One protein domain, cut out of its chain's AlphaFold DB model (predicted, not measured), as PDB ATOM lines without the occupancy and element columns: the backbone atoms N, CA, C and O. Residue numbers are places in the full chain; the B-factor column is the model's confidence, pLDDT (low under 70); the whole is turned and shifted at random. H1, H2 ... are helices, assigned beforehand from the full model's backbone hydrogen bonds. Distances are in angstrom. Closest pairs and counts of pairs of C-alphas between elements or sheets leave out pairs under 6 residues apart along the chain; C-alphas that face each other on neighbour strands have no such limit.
ATOM      1  N   GLU A  31      37.477  17.262  29.286       93.56
ATOM      2  CA  GLU A  31      36.845  18.029  28.208       93.56
ATOM      3  C   GLU A  31      36.169  19.304  28.720       93.56
ATOM      4  O   GLU A  31      36.176  20.343  28.051       93.56
ATOM      5  N   VAL A  32      35.596  19.249  29.924       91.06
ATOM      6  CA  VAL A  32      34.994  20.412  30.585       91.06
ATOM      7  C   VAL A  32      36.074  21.428  30.939       91.06
ATOM      8  O   VAL A  32      35.886  22.620  30.696       91.06
ATOM      9  N   ILE A  33      37.238  20.971  31.406       90.38
ATOM     10  CA  ILE A  33      38.388  21.845  31.677       90.38
ATOM     11  C   ILE A  33      38.852  22.548  30.394       90.38
ATOM     12  O   ILE A  33      39.095  23.757  30.399       90.38
ATOM     13  N   VAL A  34      38.925  21.834  29.266       93.00
ATOM     14  CA  VAL A  34      39.272  22.439  27.968       93.00
ATOM     15  C   VAL A  34      38.262  23.520  27.577       93.00
ATOM     16  O   VAL A  34      38.657  24.592  27.114       93.00
ATOM     17  N   LYS A  35      36.963  23.281  27.787       93.88
ATOM     18  CA  LYS A  35      35.914  24.282  27.534       93.88
ATOM     19  C   LYS A  35      36.072  25.504  28.440       93.88
ATOM     20  O   LYS A  35      36.031  26.619  27.932       93.88
ATOM     21  N   MET A  36      36.327  25.312  29.736       93.25
ATOM     22  CA  MET A  36      36.593  26.405  30.682       93.25
ATOM     23  C   MET A  36      37.784  27.261  30.233       93.25
ATOM     24  O   MET A  36      37.658  28.475  30.124       93.25
ATOM     25  N   LYS A  37      38.911  26.639  29.866       90.56
ATOM     26  CA  LYS A  37      40.088  27.356  29.343       90.56
ATOM     27  C   LYS A  37      39.806  28.124  28.052       90.56
ATOM     28  O   LYS A  37      40.363  29.188  27.836       90.56
ATOM     29  N   ARG A  38      38.963  27.592  27.165       91.88
ATOM     30  CA  ARG A  38      38.573  28.314  25.941       91.88
ATOM     31  C   ARG A  38      37.679  29.508  26.248       91.88
ATOM     32  O   ARG A  38      37.803  30.533  25.593       91.88
ATOM     33  N   LEU A  39      36.787  29.364  27.224       93.00
ATOM     34  CA  LEU A  39      35.871  30.418  27.642       93.00
ATOM     35  C   LEU A  39      36.551  31.482  28.503       93.00
ATOM     36  O   LEU A  39      36.022  32.582  28.585       93.00
ATOM     37  N   SER A  40      37.697  31.196  29.133       91.81
ATOM     38  CA  SER A  40      38.372  32.150  30.023       91.81
ATOM     39  C   SER A  40      38.758  33.448  29.315       91.81
ATOM     40  O   SER A  40      38.743  34.501  29.938       91.81
ATOM     41  N   SER A  41      39.027  33.405  28.006       89.38
ATOM     42  CA  SER A  41      39.295  34.604  27.201       89.38
ATOM     43  C   SER A  41      38.110  35.573  27.142       89.38
ATOM     44  O   SER A  41      38.319  36.773  27.011       89.38
ATOM     45  N   LEU A  42      36.875  35.078  27.281       92.38
ATOM     46  CA  LEU A  42      35.665  35.907  27.329       92.38
ATOM     47  C   LEU A  42      35.490  36.618  28.677       92.38
ATOM     48  O   LEU A  42      34.650  37.503  28.790       92.38
ATOM     49  N   TYR A  43      36.258  36.210  29.687       91.94
ATOM     50  CA  TYR A  43      36.227  36.735  31.050       91.94
ATOM     51  C   TYR A  43      37.596  37.298  31.452       91.94
ATOM     52  O   TYR A  43      37.944  37.291  32.629       91.94
ATOM     53  N   ALA A  44      38.394  37.750  30.478       86.69
ATOM     54  CA  ALA A  44      39.760  38.216  30.711       86.69
ATOM     55  C   ALA A  44      39.837  39.391  31.703       86.69
ATOM     56  O   ALA A  44      40.817  39.497  32.427       86.69
ATOM     57  N   ASP A  45      38.790  40.217  31.784       90.56
ATOM     58  CA  ASP A  45      38.709  41.330  32.740       90.56
ATOM     59  C   ASP A  45      38.429  40.868  34.184       90.56
ATOM     60  O   ASP A  45      38.694  41.595  35.140       90.56
ATOM     61  N   GLU A  46      37.875  39.662  34.358       90.44
ATOM     62  CA  GLU A  46      37.512  39.089  35.663       90.44
ATOM     63  C   GLU A  46      38.535  38.054  36.161       90.44
ATOM     64  O   GLU A  46      38.584  37.743  37.353       90.44
ATOM     65  N   ILE A  47      39.338  37.494  35.254       89.31
ATOM     66  CA  ILE A  47      40.341  36.475  35.556       89.31
ATOM     67  C   ILE A  47      41.715  37.149  35.672       89.31
ATOM     68  O   ILE A  47      42.134  37.823  34.732       89.31
ATOM     69  N   PRO A  48      42.458  36.943  36.776       85.94
ATOM     70  CA  PRO A  48      43.782  37.532  36.950       85.94
ATOM     71  C   PRO A  48      44.744  37.205  35.803       85.94
ATOM     72  O   PRO A  48      44.782  36.079  35.296       85.94
ATOM     73  N   GLU A  49      45.584  38.172  35.439       83.19
ATOM     74  CA  GLU A  49      46.647  37.945  34.465       83.19
ATOM     75  C   GLU A  49      47.623  36.876  34.984       83.19
ATOM     76  O   GLU A  49      48.049  36.899  36.140       83.19
ATOM     77  N   GLY A  50      47.945  35.888  34.146       83.94
ATOM     78  CA  GLY A  50      48.777  34.748  34.548       83.94
ATOM     79  C   GLY A  50      48.068  33.703  35.422       83.94
ATOM     80  O   GLY A  50      48.749  32.851  36.001       83.94
ATOM     81  N   ALA A  51      46.731  33.732  35.512       87.31
ATOM     82  CA  ALA A  51      45.941  32.729  36.223       87.31
ATOM     83  C   ALA A  51      46.319  31.296  35.817       87.31
ATOM     84  O   ALA A  51      46.377  30.942  34.633       87.31
ATOM     85  N   LYS A  52      46.550  30.443  36.818       90.56
ATOM     86  CA  LYS A  52      46.800  29.021  36.593       90.56
ATOM     87  C   LYS A  52      45.495  28.333  36.222       90.56
ATOM     88  O   LYS A  52      44.396  28.806  36.493       90.56
ATOM     89  N   GLU A  53      45.614  27.138  35.662       87.75
ATOM     90  CA  GLU A  53      44.459  26.301  35.333       87.75
ATOM     91  C   GLU A  53      43.509  26.096  36.520       87.75
ATOM     92  O   GLU A  53      42.295  26.167  36.349       87.75
ATOM     93  N   ILE A  54      44.050  25.904  37.725       87.06
ATOM     94  CA  ILE A  54      43.240  25.755  38.938       87.06
ATOM     95  C   ILE A  54      42.448  27.022  39.281       87.06
ATOM     96  O   ILE A  54      41.322  26.919  39.766       87.06
ATOM     97  N   ASP A  55      42.990  28.200  38.979       89.19
ATOM     98  CA  ASP A  55      42.326  29.481  39.214       89.19
ATOM     99  C   ASP A  55      41.174  29.662  38.220       89.19
ATOM    100  O   ASP A  55      40.065  30.019  38.614       89.19
ATOM    101  N   ILE A  56      41.395  29.300  36.950       90.69
ATOM    102  CA  ILE A  56      40.358  29.290  35.907       90.69
ATOM    103  C   ILE A  56      39.224  28.331  36.290       90.69
ATOM    104  O   ILE A  56      38.050  28.693  36.236       90.69
ATOM    105  N   ILE A  57      39.560  27.107  36.705       90.56
ATOM    106  CA  ILE A  57      38.571  26.113  37.140       90.56
ATOM    107  C   ILE A  57      37.771  26.649  38.334       90.56
ATOM    108  O   ILE A  57      36.541  26.582  38.338       90.56
ATOM    109  N   SER A  58      38.454  27.232  39.321       89.31
ATOM    110  CA  SER A  58      37.817  27.809  40.508       89.31
ATOM    111  C   SER A  58      36.881  28.967  40.153       89.31
ATOM    112  O   SER A  58      35.767  29.032  40.673       89.31
ATOM    113  N   PHE A  59      37.288  29.841  39.227       92.62
ATOM    114  CA  PHE A  59      36.456  30.927  38.706       92.62
ATOM    115  C   PHE A  59      35.142  30.394  38.125       92.62
ATOM    116  O   PHE A  59      34.060  30.821  38.535       92.62
ATOM    117  N   PHE A  60      35.214  29.407  37.228       93.81
ATOM    118  CA  PHE A  60      34.015  28.845  36.610       93.81
ATOM    119  C   PHE A  60      33.128  28.089  37.600       93.81
ATOM    120  O   PHE A  60      31.907  28.168  37.478       93.81
ATOM    121  N   PHE A  61      33.696  27.406  38.598       92.31
ATOM    122  CA  PHE A  61      32.899  26.770  39.650       92.31
ATOM    123  C   PHE A  61      32.123  27.783  40.487       92.31
ATOM    124  O   PHE A  61      30.923  27.601  40.690       92.31
ATOM    125  N   ASN A  62      32.776  28.859  40.929       91.94
ATOM    126  CA  ASN A  62      32.108  29.912  41.692       91.94
ATOM    127  C   ASN A  62      30.989  30.553  40.861       91.94
ATOM    128  O   ASN A  62      29.853  30.647  41.319       91.94
ATOM    129  N   LYS A  63      31.273  30.890  39.598       93.25
ATOM    130  CA  LYS A  63      30.294  31.496  38.688       93.25
ATOM    131  C   LYS A  63      29.108  30.573  38.396       93.25
ATOM    132  O   LYS A  63      27.969  31.035  38.341       93.25
ATOM    133  N   ALA A  64      29.354  29.272  38.226       92.19
ATOM    134  CA  ALA A  64      28.304  28.276  38.030       92.19
ATOM    135  C   ALA A  64      27.431  28.117  39.282       92.19
ATOM    136  O   ALA A  64      26.209  28.032  39.166       92.19
ATOM    137  N   PHE A  65      28.040  28.113  40.470       90.75
ATOM    138  CA  PHE A  65      27.301  28.021  41.723       90.75
ATOM    139  C   PHE A  65      26.455  29.273  41.975       90.75
ATOM    140  O   PHE A  65      25.272  29.152  42.278       90.75
ATOM    141  N   ASP A  66      26.998  30.468  41.743       93.19
ATOM    142  CA  ASP A  66      26.241  31.720  41.846       93.19
ATOM    143  C   ASP A  66      25.061  31.766  40.869       93.19
ATOM    144  O   ASP A  66      23.968  32.220  41.221       93.19
ATOM    145  N   LEU A  67      25.257  31.284  39.637       94.69
ATOM    146  CA  LEU A  67      24.180  31.168  38.657       94.69
ATOM    147  C   LEU A  67      23.113  30.174  39.124       94.69
ATOM    148  O   LEU A  67      21.922  30.460  39.012       94.69
ATOM    149  N   PHE A  68      23.530  29.035  39.675       93.25
ATOM    150  CA  PHE A  68      22.622  28.046  40.242       93.25
ATOM    151  C   PHE A  68      21.794  28.634  41.390       93.25
ATOM    152  O   PHE A  68      20.573  28.503  41.371       93.25
ATOM    153  N   LEU A  69      22.407  29.371  42.322       91.62
ATOM    154  CA  LEU A  69      21.679  30.061  43.394       91.62
ATOM    155  C   LEU A  69      20.628  31.042  42.845       91.62
ATOM    156  O   LEU A  69      19.524  31.123  43.376       91.62
ATOM    157  N   LYS A  70      20.944  31.759  41.761       94.06
ATOM    158  CA  LYS A  70      20.049  32.750  41.133       94.06
ATOM    159  C   LYS A  70      19.010  32.150  40.182       94.06
ATOM    160  O   LYS A  70      18.087  32.849  39.780       94.06
ATOM    161  N   SER A  71      19.147  30.881  39.803       94.19
ATOM    162  CA  SER A  71      18.270  30.220  38.824       94.19
ATOM    163  C   SER A  71      16.838  29.973  39.325       94.19
ATOM    164  O   SER A  71      15.947  29.663  38.532       94.19
ATOM    165  N   GLY A  72      16.612  30.079  40.639       92.31
ATOM    166  CA  GLY A  72      15.340  29.742  41.281       92.31
ATOM    167  C   GLY A  72      15.077  28.235  41.386       92.31
ATOM    168  O   GLY A  72      14.030  27.840  41.893       92.31
ATOM    169  N   GLU A  73      16.005  27.376  40.944       93.25
ATOM    170  CA  GLU A  73      15.881  25.914  41.066       93.25
ATOM    171  C   GLU A  73      15.782  25.467  42.533       93.25
ATOM    172  O   GLU A  73      15.005  24.571  42.860       93.25
ATOM    173  N   ILE A  74      16.508  26.129  43.441       91.62
ATOM    174  CA  ILE A  74      16.421  25.851  44.883       91.62
ATOM    175  C   ILE A  74      15.020  26.174  45.405       91.62
ATOM    176  O   ILE A  74      14.422  25.348  46.092       91.62
ATOM    177  N   ASP A  75      14.474  27.335  45.046       93.25
ATOM    178  CA  ASP A  75      13.139  27.745  45.480       93.25
ATOM    179  C   ASP A  75      12.066  26.786  44.963       93.25
ATOM    180  O   ASP A  75      11.203  26.357  45.734       93.25
ATOM    181  N   ARG A  76      12.155  26.375  43.689       93.44
ATOM    182  CA  ARG A  76      11.273  25.346  43.118       93.44
ATOM    183  C   ARG A  76      11.378  24.044  43.897       93.44
ATOM    184  O   ARG A  76      10.354  23.481  44.276       93.44
ATOM    185  N   LYS A  77      12.597  23.594  44.208       93.88
ATOM    186  CA  LYS A  77      12.789  22.345  44.948       93.88
ATOM    187  C   LYS A  77      12.223  22.414  46.364       93.88
ATOM    188  O   LYS A  77      11.624  21.453  46.838       93.88
ATOM    189  N   VAL A  78      12.365  23.557  47.029       93.50
ATOM    190  CA  VAL A  78      11.763  23.805  48.345       93.50
ATOM    191  C   VAL A  78      10.234  23.802  48.261       93.50
ATOM    192  O   VAL A  78       9.583  23.271  49.160       93.50
ATOM    193  N   GLN A  79       9.646  24.366  47.204       94.44
ATOM    194  CA  GLN A  79       8.197  24.327  46.986       94.44
ATOM    195  C   GLN A  79       7.688  22.904  46.738       94.44
ATOM    196  O   GLN A  79       6.690  22.523  47.343       94.44
ATOM    197  N   GLU A  80       8.385  22.103  45.927       95.00
ATOM    198  CA  GLU A  80       8.046  20.689  45.705       95.00
ATOM    199  C   GLU A  80       7.976  19.908  47.022       95.00
ATOM    200  O   GLU A  80       7.016  19.183  47.253       95.00
ATOM    201  N   ILE A  81       8.962  20.095  47.905       94.19
ATOM    202  CA  ILE A  81       9.010  19.409  49.203       94.19
ATOM    203  C   ILE A  81       7.850  19.839  50.108       94.19
ATOM    204  O   ILE A  81       7.340  19.023  50.859       94.19
ATOM    205  N   LYS A  82       7.425  21.108  50.054       87.50
ATOM    206  CA  LYS A  82       6.293  21.609  50.856       87.50
ATOM    207  C   LYS A  82       4.929  21.107  50.373       87.50
ATOM    208  O   LYS A  82       3.964  21.202  51.125       87.50
ATOM    209  N   LEU A  83       4.838  20.682  49.114       77.31
ATOM    210  CA  LEU A  83       3.621  20.133  48.508       77.31
ATOM    211  C   LEU A  83       3.520  18.605  48.660       77.31
ATOM    212  O   LEU A  83       2.479  18.042  48.319       77.31
ATOM    213  N   MET A  84       4.585  17.958  49.143       67.94
ATOM    214  CA  MET A  84       4.606  16.557  49.578       67.94
ATOM    215  C   MET A  84       4.221  16.441  51.051       67.94
ATOM    216  O   MET A  84       3.547  15.440  51.377       67.94
TER     217      MET A  84
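Overview. This is residues 31 to 84 of the 84 residues of an uncharacterized protein of Geobacter sp (UniProt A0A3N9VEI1). H1 crosses the first part of H2, and residues 62 to 84, of which 62 to 70 belong to H2 and 73 to 83 to H3, stick out as a long arm. The printed part has 54 residues, with three named helices in the order H1, H2, H3 and no named strand: all helix. It is only just extended, close to loose, with a radius of gyration of the C-alphas of 15.5 A and spans of 49 by 23 by 16 A.

Arrangement. H1, residues 31 to 43, touches H2, residues 53 to 70, with residues 53 to 60 of H2 alone; the closest C-alphas, of Met 36 and Ile 57, are 6.8 A apart. Their lines are about perpendicular, at 82 degrees. H3, residues 73 to 83, is apart from H1 and meets H2 only through their tight link. Every O i to N i+4 pair is within hydrogen-bond range in H2 and H3, but 6 of 9 in H1.

Along the chain. H1 begins at C-alpha 31 (36.845, 18.029, 28.208) and measures 18.9 A. H2 measures 25.9 A. H3, 15.5 A, ends at C-alpha 83 (3.621, 20.133, 48.508).

Size, cuts and confidence. The printed part has no cut. Residue 84 has pLDDT under 70.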